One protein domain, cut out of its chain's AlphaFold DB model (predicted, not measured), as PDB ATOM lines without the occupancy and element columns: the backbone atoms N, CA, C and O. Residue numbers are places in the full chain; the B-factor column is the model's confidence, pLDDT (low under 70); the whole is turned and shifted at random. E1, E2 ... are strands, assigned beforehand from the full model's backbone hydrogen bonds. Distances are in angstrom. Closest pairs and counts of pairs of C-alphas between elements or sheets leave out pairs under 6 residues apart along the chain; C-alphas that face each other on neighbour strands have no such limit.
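What this domain is: This is residues 10 to 80 and 495 to 540 of the 889 residues of an uncharacterized protein of Nostoc sp. UIC 10630 (UniProt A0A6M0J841). Three long strands, E3, E6 and E7, run side by side as a narrow, twisted ribbon along the longest axis, with the short strands E1 and E2 at opposite ends of E3 on its free side. A small hairpin, E4 and E5, is set off from the long strands near E1, and the long unnamed stretch of residues 13 to 32 runs from E1 to E2. The printed part has 117 residues with no named helix and seven named strands, E1 to E7 in order along the chain, in a branched sheet of five and a sheet of two, their neighbour pairs antiparallel. The class is all strand, though under half of the residues, 57 of 117, are in named elements. The whole is loose, with a radius of gyration of the C-alphas of 16.7 A, and elongated, spanning 53 by 29 by 23 A.

How they stand to each other: In the branched sheet, E3, residues 38 to 50, and E6, residues 502 to 515, are antiparallel neighbours at 160 degrees; N 41 and O 512 are 2.9 A apart, within hydrogen-bond range. On the other side of E6 is the edge strand E7, residues 523 to 538, which forms a hairpin with E6 at 166 degrees; N 505 and O 535 are 2.8 A apart. E3 bends by 62 degrees at residue 45, and E7 by 58 degrees at residue 529. Pairing along E3 is staggered: on one side of it lie E2, residues 33 to 35, beside residues 38 to 40, and E1, residues 10 to 12, beside residues 47 to 49. E2 and E3 form a hairpin, with N 33 and O 40 2.8 A apart; between E1 and E3, N 10 and O 49 are 2.9 A apart. E4, residues 60 to 63, and E5, residues 75 to 78, form a hairpin at 157 degrees, with N 63 and O 75 2.9 A apart. The closest C-alphas of E1 and E4 are those of Phe 12 and Ala 60, 6.2 A. E3 is apart from both E4 and E5.

Where its parts are: E7 measures 42.2 A from first to last C-alpha and ends at C-alpha 538 (201.272, 236.988, 244.486). E6 measures 39.3 A, and E3 33.2 A from C-alpha 38 (236.283, 231.817, 241.216). E4 and E5 measure 10.0 A and 9.9 A, E1 and E2 6.3 A and 6.5 A. E1 begins at C-alpha 10 (207.289, 237.039, 259.976).

The domain as a whole: The two C-alphas farthest apart, those of Asp 55 and Gly 519, are 53.6 A apart. Residues 81 to 494 are not printed; C-alphas 80 and 495 are 9.8 A apart across the cut. The links E1 to E2 and E4 to E5 are long. The mean pLDDT of the printed part is 73.5, and residues 10 to 31, 64 to 74 and 518 to 519 are under 70.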
ATOM      1  N   TYR A  10     207.157 238.314 259.284       68.62
ATOM      2  CA  TYR A  10     207.289 237.039 259.976       68.62
ATOM      3  C   TYR A  10     208.694 236.496 259.769       68.62
ATOM      4  O   TYR A  10     209.176 236.347 258.641       68.62
ATOM      5  N   PHE A  11     209.369 236.206 260.877       65.69
ATOM      6  CA  PHE A  11     210.728 235.688 260.853       65.69
ATOM      7  C   PHE A  11     210.694 234.169 260.831       65.69
ATOM      8  O   PHE A  11     210.294 233.536 261.807       65.69
ATOM      9  N   PHE A  12     211.168 233.594 259.732       63.91
ATOM     10  CA  PHE A  12     211.307 232.157 259.606       63.91
ATOM     11  C   PHE A  12     212.738 231.789 259.925       63.91
ATOM     12  O   PHE A  12     213.687 232.111 259.207       63.91
ATOM     13  N   ARG A  13     212.895 231.096 261.042       54.72
ATOM     14  CA  ARG A  13     214.107 230.346 261.312       54.72
ATOM     15  C   ARG A  13     213.747 228.917 260.966       54.72
ATOM     16  O   ARG A  13     213.021 228.286 261.728       54.72
ATOM     17  N   GLY A  14     214.208 228.426 259.814       46.66
ATOM     18  CA  GLY A  14     214.247 226.977 259.627       46.66
ATOM     19  C   GLY A  14     214.913 226.380 260.864       46.66
ATOM     20  O   GLY A  14     215.877 226.980 261.344       46.66
ATOM     21  N   ALA A  15     214.390 225.292 261.439       38.62
ATOM     22  CA  ALA A  15     215.077 224.612 262.537       38.62
ATOM     23  C   ALA A  15     216.530 224.397 262.110       38.62
ATOM     24  O   ALA A  15     216.780 223.906 261.013       38.62
ATOM     25  N   ALA A  16     217.468 224.889 262.913       31.55
ATOM     26  CA  ALA A  16     218.463 225.817 262.405       31.55
ATOM     27  C   ALA A  16     219.220 225.469 261.119       31.55
ATOM     28  O   ALA A  16     219.828 226.393 260.649       31.55
ATOM     29  N   ALA A  17     219.359 224.254 260.581       34.62
ATOM     30  CA  ALA A  17     220.532 223.813 259.790       34.62
ATOM     31  C   ALA A  17     221.913 224.358 260.279       34.62
ATOM     32  O   ALA A  17     222.931 224.033 259.689       34.62
ATOM     33  N   ALA A  18     221.985 225.083 261.403       29.17
ATOM     34  CA  ALA A  18     223.176 225.679 261.957       29.17
ATOM     35  C   ALA A  18     224.054 224.553 262.462       29.17
ATOM     36  O   ALA A  18     223.736 223.952 263.486       29.17
ATOM     37  N   ASN A  19     225.115 224.315 261.698       31.95
ATOM     38  CA  ASN A  19     226.141 223.304 261.879       31.95
ATOM     39  C   ASN A  19     225.863 221.944 261.225       31.95
ATOM     40  O   ASN A  19     226.417 220.957 261.664       31.95
ATOM     41  N   LEU A  20     225.142 221.866 260.104       34.69
ATOM     42  CA  LEU A  20     225.827 221.214 258.980       34.69
ATOM     43  C   LEU A  20     226.820 222.285 258.508       34.69
ATOM     44  O   LEU A  20     226.420 223.452 258.448       34.69
ATOM     45  N   SER A  21     228.105 221.971 258.296       29.25
ATOM     46  CA  SER A  21     229.060 222.923 257.683       29.25
ATOM     47  C   SER A  21     228.328 223.725 256.591       29.25
ATOM     48  O   SER A  21     227.577 223.080 255.863       29.25
ATOM     49  N   PRO A  22     228.420 225.074 256.522       34.81
ATOM     50  CA  PRO A  22     227.569 225.923 255.680       34.81
ATOM     51  C   PRO A  22     227.742 225.528 254.221       34.81
ATOM     52  O   PRO A  22     228.627 225.983 253.502       34.81
ATOM     53  N   GLY A  23     226.902 224.600 253.827       35.62
ATOM     54  CA  GLY A  23     227.194 223.708 252.749       35.62
ATOM     55  C   GLY A  23     225.936 222.911 252.557       35.62
ATOM     56  O   GLY A  23     225.467 222.192 253.439       35.62
ATOM     57  N   THR A  24     225.365 223.097 251.385       40.09
ATOM     58  CA  THR A  24     224.582 222.081 250.718       40.09
ATOM     59  C   THR A  24     225.091 220.675 251.090       40.09
ATOM     60  O   THR A  24     226.309 220.485 251.128       40.09
ATOM     61  N   PRO A  25     224.236 219.681 251.383       38.97
ATOM     62  CA  PRO A  25     224.690 218.298 251.522       38.97
ATOM     63  C   PRO A  25     225.592 217.933 250.330       38.97
ATOM     64  O   PRO A  25     225.177 218.133 249.198       38.97
ATOM     65  N   ALA A  26     226.825 217.477 250.595       42.41
ATOM     66  CA  ALA A  26     227.916 217.249 249.628       42.41
ATOM     67  C   ALA A  26     228.698 218.484 249.100       42.41
ATOM     68  O   ALA A  26     229.530 218.341 248.201       42.41
ATOM     69  N   ALA A  27     228.515 219.681 249.671       43.75
ATOM     70  CA  ALA A  27     229.395 220.824 249.418       43.75
ATOM     71  C   ALA A  27     230.782 220.556 250.027       43.75
ATOM     72  O   ALA A  27     230.884 219.835 251.029       43.75
ATOM     73  N   PRO A  28     231.864 221.129 249.468       50.72
ATOM     74  CA  PRO A  28     233.198 220.998 250.041       50.72
ATOM     75  C   PRO A  28     233.199 221.366 251.530       50.72
ATOM     76  O   PRO A  28     232.532 222.315 251.935       50.72
ATOM     77  N   ALA A  29     233.945 220.625 252.356       54.25
ATOM     78  CA  ALA A  29     233.936 220.788 253.817       54.25
ATOM     79  C   ALA A  29     234.285 222.214 254.290       54.25
ATOM     80  O   ALA A  29     233.923 222.611 255.396       54.25
ATOM     81  N   ASP A  30     234.965 222.982 253.439       59.75
ATOM     82  CA  ASP A  30     235.335 224.380 253.649       59.75
ATOM     83  C   ASP A  30     234.238 225.397 253.250       59.75
ATOM     84  O   ASP A  30     234.416 226.600 253.456       59.75
ATOM     85  N   GLY A  31     233.109 224.929 252.710       63.94
ATOM     86  CA  GLY A  31     231.936 225.715 252.325       63.94
ATOM     87  C   GLY A  31     232.105 226.544 251.046       63.94
ATOM     88  O   GLY A  31     231.297 227.441 250.799       63.94
ATOM     89  N   TRP A  32     233.149 226.289 250.251       73.12
ATOM     90  CA  TRP A  32     233.434 227.022 249.016       73.12
ATOM     91  C   TRP A  32     232.982 226.253 247.776       73.12
ATOM     92  O   TRP A  32     233.509 225.189 247.464       73.12
ATOM     93  N   ASN A  33     232.072 226.841 247.003       75.44
ATOM     94  CA  ASN A  33     231.592 226.287 245.740       75.44
ATOM     95  C   ASN A  33     232.357 226.882 244.553       75.44
ATOM     96  O   ASN A  33     232.370 228.100 244.357       75.44
ATOM     97  N   GLN A  34     232.978 226.024 243.741       74.75
ATOM     98  CA  GLN A  34     233.718 226.435 242.547       74.75
ATOM     99  C   GLN A  34     232.758 226.834 241.418       74.75
ATOM    100  O   GLN A  34     231.862 226.083 241.042       74.75
ATOM    101  N   ARG A  35     232.973 228.011 240.827       76.19
ATOM    102  CA  ARG A  35     232.288 228.485 239.619       76.19
ATOM    103  C   ARG A  35     233.332 229.083 238.670       76.19
ATOM    104  O   ARG A  35     233.689 230.257 238.758       76.19
ATOM    105  N   GLY A  36     233.849 228.258 237.759       78.62
ATOM    106  CA  GLY A  36     234.945 228.647 236.867       78.62
ATOM    107  C   GLY A  36     236.256 228.821 237.638       78.62
ATOM    108  O   GLY A  36     236.658 227.916 238.361       78.62
ATOM    109  N   ASN A  37     236.919 229.973 237.498       79.44
ATOM    110  CA  ASN A  37     238.161 230.292 238.225       79.44
ATOM    111  C   ASN A  37     237.922 230.862 239.636       79.44
ATOM    112  O   ASN A  37     238.865 230.990 240.420       79.44
ATOM    113  N   ASP A  38     236.680 231.235 239.941       82.94
ATOM    114  CA  ASP A  38     236.283 231.817 241.216       82.94
ATOM    115  C   ASP A  38     235.615 230.761 242.108       82.94
ATOM    116  O   ASP A  38     234.989 229.812 241.633       82.94
ATOM    117  N   VAL A  39     235.726 230.952 243.418       83.50
ATOM    118  CA  VAL A  39     234.985 230.209 244.440       83.50
ATOM    119  C   VAL A  39     234.068 231.151 245.196       83.50
ATOM    120  O   VAL A  39     234.427 232.302 245.449       83.50
ATOM    121  N   PHE A  40     232.896 230.659 245.581       81.31
ATOM    122  CA  PHE A  40     231.888 231.428 246.303       81.31
ATOM    123  C   PHE A  40     231.449 230.704 247.571       81.31
ATOM    124  O   PHE A  40     231.291 229.487 247.569       81.31
ATOM    125  N   GLN A  41     231.218 231.462 248.635       81.12
ATOM    126  CA  GLN A  41     230.642 230.978 249.884       81.12
ATOM    127  C   GLN A  41     229.529 231.934 250.311       81.12
ATOM    128  O   GLN A  41     229.713 233.151 250.300       81.12
ATOM    129  N   TYR A  42     228.379 231.382 250.692       76.75
ATOM    130  CA  TYR A  42     227.225 232.149 251.155       76.75
ATOM    131  C   TYR A  42     226.838 231.702 252.562       76.75
ATOM    132  O   TYR A  42     226.676 230.511 252.814       76.75
ATOM    133  N   THR A  43     226.652 232.659 253.467       77.25
ATOM    134  CA  THR A  43     226.193 232.409 254.837       77.25
ATOM    135  C   THR A  43     224.842 233.070 255.029       77.25
ATOM    136  O   THR A  43     224.751 234.288 255.180       77.25
ATOM    137  N   LEU A  44     223.781 232.268 255.043       77.88
ATOM    138  CA  LEU A  44     222.436 232.759 255.306       77.88
ATOM    139  C   LEU A  44     222.308 233.230 256.765       77.88
ATOM    140  O   LEU A  44     222.592 232.476 257.693       77.88
ATOM    141  N   LYS A  45     221.859 234.471 256.972       79.25
ATOM    142  CA  LYS A  45     221.610 235.049 258.305       79.25
ATOM    143  C   LYS A  45     220.144 234.983 258.694       79.25
ATOM    144  O   LYS A  45     219.831 234.732 259.857       79.25
ATOM    145  N   LYS A  46     219.255 235.278 257.744       78.25
ATOM    146  CA  LYS A  46     217.834 235.481 258.025       78.25
ATOM    147  C   LYS A  46     216.986 235.250 256.780       78.25
ATOM    148  O   LYS A  46     217.382 235.650 255.688       78.25
ATOM    149  N   VAL A  47     215.809 234.657 256.974       83.94
ATOM    150  CA  VAL A  47     214.733 234.626 255.979       83.94
ATOM    151  C   VAL A  47     213.473 235.194 256.616       83.94
ATOM    152  O   VAL A  47     213.121 234.872 257.753       83.94
ATOM    153  N   GLU A  48     212.817 236.086 255.893       85.56
ATOM    154  CA  GLU A  48     211.662 236.842 256.353       85.56
ATOM    155  C   GLU A  48     210.571 236.737 255.295       85.56
ATOM    156  O   GLU A  48     210.828 236.965 254.111       85.56
ATOM    157  N   LEU A  49     209.351 236.416 255.716       87.06
ATOM    158  CA  LEU A  49     208.179 236.601 254.873       87.06
ATOM    159  C   LEU A  49     207.573 237.960 255.207       87.06
ATOM    160  O   LEU A  49     207.168 238.226 256.341       87.06
ATOM    161  N   ILE A  50     207.540 238.819 254.204       88.69
ATOM    162  CA  ILE A  50     206.917 240.129 254.221       88.69
ATOM    163  C   ILE A  50     205.488 239.952 253.716       88.69
ATOM    164  O   ILE A  50     205.291 239.526 252.575       88.69
ATOM    165  N   GLY A  51     204.518 240.293 254.557       83.56
ATOM    166  CA  GLY A  51     203.094 240.177 254.260       83.56
ATOM    167  C   GLY A  51     202.346 239.524 255.415       83.56
ATOM    168  O   GLY A  51     202.905 238.720 256.152       83.56
ATOM    169  N   GLU A  52     201.079 239.885 255.579       86.44
ATOM    170  CA  GLU A  52     200.243 239.455 256.700       86.44
ATOM    171  C   GLU A  52     199.815 237.984 256.569       86.44
ATOM    172  O   GLU A  52     199.425 237.552 255.486       86.44
ATOM    173  N   LEU A  53     199.853 237.206 257.652       87.75
ATOM    174  CA  LEU A  53     199.379 235.817 257.682       87.75
ATOM    175  C   LEU A  53     198.060 235.712 258.448       87.75
ATOM    176  O   LEU A  53     197.774 236.530 259.321       87.75
ATOM    177  N   LEU A  54     197.264 234.690 258.135       86.56
ATOM    178  CA  LEU A  54     196.167 234.263 259.003       86.56
ATOM    179  C   LEU A  54     196.713 233.477 260.203       86.56
ATOM    180  O   LEU A  54     197.797 232.895 260.122       86.56
ATOM    181  N   ASP A  55     195.933 233.429 261.285       82.12
ATOM    182  CA  ASP A  55     196.275 232.704 262.515       82.12
ATOM    183  C   ASP A  55     196.694 231.262 262.222       82.12
ATOM    184  O   ASP A  55     196.052 230.585 261.422       82.12
ATOM    185  N   GLY A  56     197.754 230.786 262.874       79.81
ATOM    186  CA  GLY A  56     198.280 229.430 262.724       79.81
ATOM    187  C   GLY A  56     199.788 229.370 262.965       79.81
ATOM    188  O   GLY A  56     200.437 230.389 263.209       79.81
ATOM    189  N   SER A  57     200.360 228.172 262.890       81.44
ATOM    190  CA  SER A  57     201.799 227.974 263.085       81.44
ATOM    191  C   SER A  57     202.600 228.317 261.828       81.44
ATOM    192  O   SER A  57     202.167 228.049 260.705       81.44
ATOM    193  N   THR A  58     203.805 228.859 262.006       83.25
ATOM    194  CA  THR A  58     204.707 229.287 260.923       83.25
ATOM    195  C   THR A  58     205.985 228.433 260.854       83.25
ATOM    196  O   THR A  58     207.085 228.937 261.095       83.25
ATOM    197  N   PRO A  59     205.886 227.127 260.546       79.94
ATOM    198  CA  PRO A  59     207.053 226.250 260.511       79.94
ATOM    199  C   PRO A  59     207.991 226.587 259.347       79.94
ATOM    200  O   PRO A  59     207.590 227.186 258.348       79.94
ATOM    201  N   ALA A  60     209.249 226.170 259.463       78.38
ATOM    202  CA  ALA A  60     210.195 226.188 258.357       78.38
ATOM    203  C   ALA A  60     211.194 225.044 258.490       78.38
ATOM    204  O   ALA A  60     211.700 224.765 259.583       78.38
ATOM    205  N   VAL A  61     211.502 224.408 257.363       75.69
ATOM    206  CA  VAL A  61     212.336 223.209 257.328       75.69
ATOM    207  C   VAL A  61     213.242 223.215 256.103       75.69
ATOM    208  O   VAL A  61     212.850 223.618 255.009       75.69
ATOM    209  N   TRP A  62     214.480 222.777 256.311       75.06
ATOM    210  CA  TRP A  62     215.465 222.591 255.256       75.06
ATOM    211  C   TRP A  62     215.285 221.234 254.592       75.06
ATOM    212  O   TRP A  62     215.174 220.222 255.284       75.06
ATOM    213  N   PHE A  63     215.303 221.209 253.264       73.69
ATOM    214  CA  PHE A  63     215.306 219.963 252.514       73.69
ATOM    215  C   PHE A  63     216.735 219.481 252.271       73.69
ATOM    216  O   PHE A  63     217.591 220.282 251.873       73.69
ATOM    217  N   PRO A  64     217.010 218.183 252.487       62.19
ATOM    218  CA  PRO A  64     218.246 217.590 252.011       62.19
ATOM    219  C   PRO A  64     218.251 217.596 250.476       62.19
ATOM    220  O   PRO A  64     217.209 217.449 249.836       62.19
ATOM    221  N   GLN A  65     219.426 217.768 249.873       57.50
ATOM    222  CA  GLN A  65     219.570 217.559 248.436       57.50
ATOM    223  C   GLN A  65     219.453 216.073 248.084       57.50
ATOM    224  O   GLN A  65     219.810 215.209 248.887       57.50
ATOM    225  N   LYS A  66     218.971 215.775 246.872       49.75
ATOM    226  CA  LYS A  66     218.922 214.402 246.359       49.75
ATOM    227  C   LYS A  66     220.340 213.870 246.146       49.75
ATOM    228  O   LYS A  66     221.207 214.576 245.638       49.75
ATOM    229  N   ALA A  67     220.568 212.614 246.521       45.19
ATOM    230  CA  ALA A  67     221.845 211.943 246.310       45.19
ATOM    231  C   ALA A  67     222.216 211.919 244.813       45.19
ATOM    232  O   ALA A  67     221.419 211.477 243.986       45.19
ATOM    233  N   GLY A  68     223.430 212.371 244.478       42.88
ATOM    234  CA  GLY A  68     223.985 212.333 243.118       42.88
ATOM    235  C   GLY A  68     224.002 213.668 242.363       42.88
ATOM    236  O   GLY A  68     224.733 213.767 241.380       42.88
ATOM    237  N   ASP A  69     223.281 214.690 242.829       45.09
ATOM    238  CA  ASP A  69     223.385 216.045 242.274       45.09
ATOM    239  C   ASP A  69     224.609 216.779 242.855       45.09
ATOM    240  O   ASP A  69     224.970 216.594 244.019       45.09
ATOM    241  N   GLU A  70     225.279 217.614 242.048       49.47
ATOM    242  CA  GLU A  70     226.329 218.494 242.573       49.47
ATOM    243  C   GLU A  70     225.726 219.436 243.623       49.47
ATOM    244  O   GLU A  70     224.673 220.048 243.421       49.47
ATOM    245  N   ALA A  71     226.436 219.577 244.740       51.75
ATOM    246  CA  ALA A  71     225.967 220.233 245.948       51.75
ATOM    247  C   ALA A  71     225.924 221.760 245.883       51.75
ATOM    248  O   ALA A  71     226.512 222.471 246.701       51.75
ATOM    249  N   VAL A  72     225.217 222.296 244.898       53.59
ATOM    250  CA  VAL A  72     225.287 223.716 244.566       53.59
ATOM    251  C   VAL A  72     224.109 224.527 245.124       53.59
ATOM    252  O   VAL A  72     224.176 225.754 245.119       53.59
ATOM    253  N   GLU A  73     223.056 223.885 245.654       59.72
ATOM    254  CA  GLU A  73     221.801 224.556 246.041       59.72
ATOM    255  C   GLU A  73     221.189 224.043 247.360       59.72
ATOM    256  O   GLU A  73     220.808 222.882 247.476       59.72
ATOM    257  N   ALA A  74     220.992 224.921 248.347       63.88
ATOM    258  CA  ALA A  74     220.210 224.607 249.546       63.88
ATOM    259  C   ALA A  74     218.740 225.031 249.367       63.88
ATOM    260  O   ALA A  74     218.471 226.141 248.907       63.88
ATOM    261  N   GLN A  75     217.788 224.178 249.766       73.44
ATOM    262  CA  GLN A  75     216.350 224.451 249.652       73.44
ATOM    263  C   GLN A  75     215.706 224.597 251.040       73.44
ATOM    264  O   GLN A  75     215.766 223.683 251.862       73.44
ATOM    265  N   LEU A  76     215.080 225.748 251.296       76.56
ATOM    266  CA  LEU A  76     214.312 226.029 252.512       76.56
ATOM    267  C   LEU A  76     212.826 226.105 252.165       76.56
ATOM    268  O   LEU A  76     212.424 226.940 251.353       76.56
ATOM    269  N   ALA A  77     212.007 225.290 252.822       79.44
ATOM    270  CA  ALA A  77     210.560 225.380 252.732       79.44
ATOM    271  C   ALA A  77     209.997 226.197 253.897       79.44
ATOM    272  O   ALA A  77     210.212 225.878 255.068       79.44
ATOM    273  N   LEU A  78     209.263 227.259 253.559       83.94
ATOM    274  CA  LEU A  78     208.503 228.069 254.509       83.94
ATOM    275  C   LEU A  78     207.085 227.506 254.641       83.94
ATOM    276  O   LEU A  78     206.531 227.012 253.662       83.94
ATOM    277  N   LEU A  79     206.497 227.609 255.834       84.12
ATOM    278  CA  LEU A  79     205.159 227.094 256.152       84.12
ATOM    279  C   LEU A  79     205.008 225.578 255.918       84.12
ATOM    280  O   LEU A  79     203.904 225.092 255.690       84.12
ATOM    281  N   ASN A  80     206.107 224.821 256.007       82.31
ATOM    282  CA  ASN A  80     206.108 223.363 255.897       82.31
ATOM    283  C   ASN A  80     206.807 222.718 257.105       82.31
ATOM    284  O   ASN A  80     207.851 223.199 257.542       82.31
ATOM    285  N   ALA A 495     199.654 228.388 259.422       86.25
ATOM    286  CA  ALA A 495     199.361 229.771 259.064       86.25
ATOM    287  C   ALA A 495     199.122 229.852 257.549       86.25
ATOM    288  O   ALA A 495     199.943 229.391 256.754       86.25
ATOM    289  N   LEU A 496     197.989 230.427 257.148       87.81
ATOM    290  CA  LEU A 496     197.621 230.558 255.739       87.81
ATOM    291  C   LEU A 496     198.016 231.934 255.204       87.81
ATOM    292  O   LEU A 496     197.897 232.949 255.894       87.81
ATOM    293  N   LEU A 497     198.444 231.971 253.944       89.88
ATOM    294  CA  LEU A 497     198.615 233.223 253.217       89.88
ATOM    295  C   LEU A 497     197.236 233.827 252.920       89.88
ATOM    296  O   LEU A 497     196.318 233.120 252.495       89.88
ATOM    297  N   LYS A 498     197.095 235.139 253.093       89.94
ATOM    298  CA  LYS A 498     195.910 235.877 252.670       89.94
ATOM    299  C   LYS A 498     195.822 235.916 251.138       89.94
ATOM    300  O   LYS A 498     196.843 236.063 250.456       89.94
ATOM    301  N   PRO A 499     194.617 235.791 250.567       91.44
ATOM    302  CA  PRO A 499     194.433 235.806 249.124       91.44
ATOM    303  C   PRO A 499     194.553 237.214 248.545       91.44
ATOM    304  O   PRO A 499     194.366 238.208 249.246       91.44
ATOM    305  N   ASN A 500     194.825 237.289 247.241       90.56
ATOM    306  CA  ASN A 500     194.968 238.541 246.497       90.56
ATOM    307  C   ASN A 500     195.961 239.533 247.143       90.56
ATOM    308  O   ASN A 500     195.704 240.740 247.205       90.56
ATOM    309  N   MET A 501     197.086 239.031 247.653       89.69
ATOM    310  CA  MET A 501     198.131 239.835 248.284       89.69
ATOM    311  C   MET A 501     199.504 239.540 247.694       89.69
ATOM    312  O   MET A 501     199.822 238.414 247.309       89.69
ATOM    313  N   ALA A 502     200.329 240.585 247.637       90.62
ATOM    314  CA  ALA A 502     201.734 240.462 247.292       90.62
ATOM    315  C   ALA A 502     202.527 240.099 248.548       90.62
ATOM    316  O   ALA A 502     202.445 240.801 249.555       90.62
ATOM    317  N   TYR A 503     203.324 239.044 248.455       90.75
ATOM    318  CA  TYR A 503     204.256 238.628 249.490       90.75
ATOM    319  C   TYR A 503     205.685 238.789 248.999       90.75
ATOM    320  O   TYR A 503     205.977 238.588 247.817       90.75
ATOM    321  N   GLY A 504     206.577 239.136 249.920       90.19
ATOM    322  CA  GLY A 504     208.011 239.196 249.677       90.19
ATOM    323  C   GLY A 504     208.740 238.175 250.538       90.19
ATOM    324  O   GLY A 504     208.600 238.195 251.753       90.19
ATOM    325  N   VAL A 505     209.555 237.310 249.947       89.94
ATOM    326  CA  VAL A 505     210.551 236.527 250.686       89.94
ATOM    327  C   VAL A 505     211.845 237.319 250.680       89.94
ATOM    328  O   VAL A 505     212.501 237.427 249.641       89.94
ATOM    329  N   LYS A 506     212.201 237.899 251.825       89.06
ATOM    330  CA  LYS A 506     213.459 238.618 252.017       89.06
ATOM    331  C   LYS A 506     214.496 237.690 252.637       89.06
ATOM    332  O   LYS A 506     214.249 237.038 253.647       89.06
ATOM    333  N   VAL A 507     215.665 237.645 252.017       87.56
ATOM    334  CA  VAL A 507     216.807 236.825 252.410       87.56
ATOM    335  C   VAL A 507     217.967 237.758 252.733       87.56
ATOM    336  O   VAL A 507     218.377 238.531 251.867       87.56
ATOM    337  N   THR A 508     218.498 237.666 253.951       87.12
ATOM    338  CA  THR A 508     219.711 238.380 254.380       87.12
ATOM    339  C   THR A 508     220.863 237.390 254.491       87.12
ATOM    340  O   THR A 508     220.749 236.389 255.207       87.12
ATOM    341  N   TYR A 509     221.981 237.656 253.818       85.12
ATOM    342  CA  TYR A 509     223.130 236.751 253.758       85.12
ATOM    343  C   TYR A 509     224.471 237.491 253.684       85.12
ATOM    344  O   TYR A 509     224.556 238.625 253.218       85.12
ATOM    345  N   ASP A 510     225.539 236.824 254.117       86.38
ATOM    346  CA  ASP A 510     226.911 237.227 253.809       86.38
ATOM    347  C   ASP A 510     227.382 236.448 252.577       86.38
ATOM    348  O   ASP A 510     227.082 235.261 252.436       86.38
ATOM    349  N   ALA A 511     228.131 237.092 251.690       87.12
ATOM    350  CA  ALA A 511     228.719 236.472 250.512       87.12
ATOM    351  C   ALA A 511     230.227 236.678 250.504       87.12
ATOM    352  O   ALA A 511     230.726 237.777 250.740       87.12
ATOM    353  N   LYS A 512     230.959 235.628 250.167       89.00
ATOM    354  CA  LYS A 512     232.401 235.665 249.989       89.00
ATOM    355  C   LYS A 512     232.746 235.137 248.610       89.00
ATOM    356  O   LYS A 512     232.170 234.153 248.154       89.00
ATOM    357  N   ARG A 513     233.694 235.792 247.952       89.00
ATOM    358  CA  ARG A 513     234.299 235.350 246.695       89.00
ATOM    359  C   ARG A 513     235.793 235.201 246.912       89.00
ATOM    360  O   ARG A 513     236.401 236.108 247.461       89.00
ATOM    361  N   GLY A 514     236.388 234.129 246.418       88.12
ATOM    362  CA  GLY A 514     237.835 233.980 246.309       88.12
ATOM    363  C   GLY A 514     238.216 233.343 244.979       88.12
ATOM    364  O   GLY A 514     237.369 233.132 244.113       88.12
ATOM    365  N   LYS A 515     239.489 233.002 244.826       85.56
ATOM    366  CA  LYS A 515     240.017 232.190 243.727       85.56
ATOM    367  C   LYS A 515     240.660 230.935 244.284       85.56
ATOM    368  O   LYS A 515     241.307 230.982 245.326       85.56
ATOM    369  N   ARG A 516     240.506 229.823 243.572       80.06
ATOM    370  CA  ARG A 516     241.098 228.538 243.956       80.06
ATOM    371  C   ARG A 516     241.707 227.849 242.733       80.06
ATOM    372  O   ARG A 516     240.974 227.255 241.945       80.06
ATOM    373  N   PRO A 517     243.035 227.949 242.545       76.19
ATOM    374  CA  PRO A 517     243.769 227.102 241.611       76.19
ATOM    375  C   PRO A 517     243.766 225.631 242.070       76.19
ATOM    376  O   PRO A 517     243.649 225.371 243.273       76.19
ATOM    377  N   PRO A 518     243.948 224.654 241.161       67.88
ATOM    378  CA  PRO A 518     244.033 223.241 241.529       67.88
ATOM    379  C   PRO A 518     245.133 222.987 242.574       67.88
ATOM    380  O   PRO A 518     246.292 223.329 242.351       67.88
ATOM    381  N   GLY A 519     244.773 222.384 243.711       62.41
ATOM    382  CA  GLY A 519     245.719 221.998 244.769       62.41
ATOM    383  C   GLY A 519     246.183 223.121 245.710       62.41
ATOM    384  O   GLY A 519     247.054 222.874 246.541       62.41
ATOM    385  N   ALA A 520     245.618 224.329 245.613       70.31
ATOM    386  CA  ALA A 520     245.939 225.460 246.485       70.31
ATOM    387  C   ALA A 520     244.741 225.883 247.359       70.31
ATOM    388  O   ALA A 520     243.585 225.599 247.042       70.31
ATOM    389  N   GLY A 521     245.021 226.577 248.470       74.81
ATOM    390  CA  GLY A 521     243.994 227.216 249.299       74.81
ATOM    391  C   GLY A 521     243.300 228.383 248.583       74.81
ATOM    392  O   GLY A 521     243.733 228.819 247.516       74.81
ATOM    393  N   VAL A 522     242.218 228.901 249.170       78.88
ATOM    394  CA  VAL A 522     241.515 230.074 248.624       78.88
ATOM    395  C   VAL A 522     242.390 231.318 248.765       78.88
ATOM    396  O   VAL A 522     242.886 231.609 249.852       78.88
ATOM    397  N   SER A 523     242.560 232.063 247.677       80.62
ATOM    398  CA  SER A 523     243.235 233.364 247.635       80.62
ATOM    399  C   SER A 523     242.279 234.465 247.161       80.62
ATOM    400  O   SER A 523     241.174 234.178 246.706       80.62
ATOM    401  N   ASP A 524     242.692 235.734 247.240       83.25
ATOM    402  CA  ASP A 524     241.904 236.898 246.791       83.25
ATOM    403  C   ASP A 524     240.490 236.992 247.411       83.25
ATOM    404  O   ASP A 524     239.532 237.381 246.736       83.25
ATOM    405  N   GLU A 525     240.343 236.634 248.693       85.69
ATOM    406  CA  GLU A 525     239.041 236.647 249.369       85.69
ATOM    407  C   GLU A 525     238.475 238.073 249.479       85.69
ATOM    408  O   GLU A 525     239.085 238.985 250.039       85.69
ATOM    409  N   LYS A 526     237.259 238.257 248.968       88.38
ATOM    410  CA  LYS A 526     236.437 239.454 249.125       88.38
ATOM    411  C   LYS A 526     235.139 239.065 249.802       88.38
ATOM    412  O   LYS A 526     234.425 238.196 249.310       88.38
ATOM    413  N   SER A 527     234.835 239.737 250.905       88.56
ATOM    414  CA  SER A 527     233.619 239.517 251.685       88.56
ATOM    415  C   SER A 527     232.662 240.694 251.533       88.56
ATOM    416  O   SER A 527     233.073 241.852 251.594       88.56
ATOM    417  N   LEU A 528     231.383 240.388 251.371       88.12
ATOM    418  CA  LEU A 528     230.257 241.299 251.477       88.12
ATOM    419  C   LEU A 528     229.353 240.771 252.589       88.12
ATOM    420  O   LEU A 528     229.019 239.589 252.609       88.12
ATOM    421  N   THR A 529     228.975 241.632 253.522       89.94
ATOM    422  CA  THR A 529     228.160 241.251 254.682       89.94
ATOM    423  C   THR A 529     226.793 241.907 254.620       89.94
ATOM    424  O   THR A 529     226.696 243.041 254.152       89.94
ATOM    425  N   ASN A 530     225.773 241.244 255.166       86.81
ATOM    426  CA  ASN A 530     224.401 241.756 255.261       86.81
ATOM    427  C   ASN A 530     223.809 242.190 253.905       86.81
ATOM    428  O   ASN A 530     223.198 243.252 253.793       86.81
ATOM    429  N   LEU A 531     224.014 241.380 252.865       90.00
ATOM    430  CA  LEU A 531     223.338 241.560 251.586       90.00
ATOM    431  C   LEU A 531     221.882 241.121 251.710       90.00
ATOM    432  O   LEU A 531     221.598 240.061 252.265       90.00
ATOM    433  N   ASP A 532     220.984 241.915 251.137       89.38
ATOM    434  CA  ASP A 532     219.554 241.641 251.114       89.38
ATOM    435  C   ASP A 532     219.088 241.363 249.683       89.38
ATOM    436  O   ASP A 532     219.351 242.138 248.761       89.38
ATOM    437  N   GLN A 533     218.334 240.282 249.500       89.50
ATOM    438  CA  GLN A 533     217.615 239.994 248.261       89.50
ATOM    439  C   GLN A 533     216.158 239.687 248.581       89.50
ATOM    440  O   GLN A 533     215.862 238.986 249.544       89.50
ATOM    441  N   THR A 534     215.228 240.244 247.803       90.56
ATOM    442  CA  THR A 534     213.790 240.037 248.013       90.56
ATOM    443  C   THR A 534     213.144 239.475 246.758       90.56
ATOM    444  O   THR A 534     213.282 240.046 245.676       90.56
ATOM    445  N   PHE A 535     212.419 238.374 246.919       90.31
ATOM    446  CA  PHE A 535     211.657 237.714 245.868       90.31
ATOM    447  C   PHE A 535     210.175 237.939 246.113       90.31
ATOM    448  O   PHE A 535     209.687 237.678 247.208       90.31
ATOM    449  N   TRP A 536     209.459 238.423 245.106       90.31
ATOM    450  CA  TRP A 536     208.045 238.746 245.237       90.31
ATOM    451  C   TRP A 536     207.190 237.703 244.535       90.31
ATOM    452  O   TRP A 536     207.505 237.285 243.421       90.31
ATOM    453  N   PHE A 537     206.090 237.319 245.168       91.12
ATOM    454  CA  PHE A 537     205.059 236.483 244.569       91.12
ATOM    455  C   PHE A 537     203.675 236.992 244.974       91.12
ATOM    456  O   PHE A 537     203.538 237.803 245.891       91.12
ATOM    457  N   TYR A 538     202.646 236.552 244.259       91.62
ATOM    458  CA  TYR A 538     201.272 236.988 244.486       91.62
ATOM    459  C   TYR A 538     200.391 235.777 244.770       91.62
ATOM    460  O   TYR A 538     200.504 234.760 244.084       91.62
ATOM    461  N   THR A 539     199.534 235.869 245.782       90.56
ATOM    462  CA  THR A 539     198.548 234.824 246.064       90.56
ATOM    463  C   THR A 539     197.360 234.926 245.119       90.56
ATOM    464  O   THR A 539     196.996 236.002 244.645       90.56
ATOM    465  N   ASN A 540     196.726 233.788 244.842       88.75
ATOM    466  CA  ASN A 540     195.542 233.758 243.991       88.75
ATOM    467  C   ASN A 540     194.417 234.616 244.582       88.75
ATOM    468  O   ASN A 540     194.271 234.735 245.799       88.75
TER     469      ASN A 540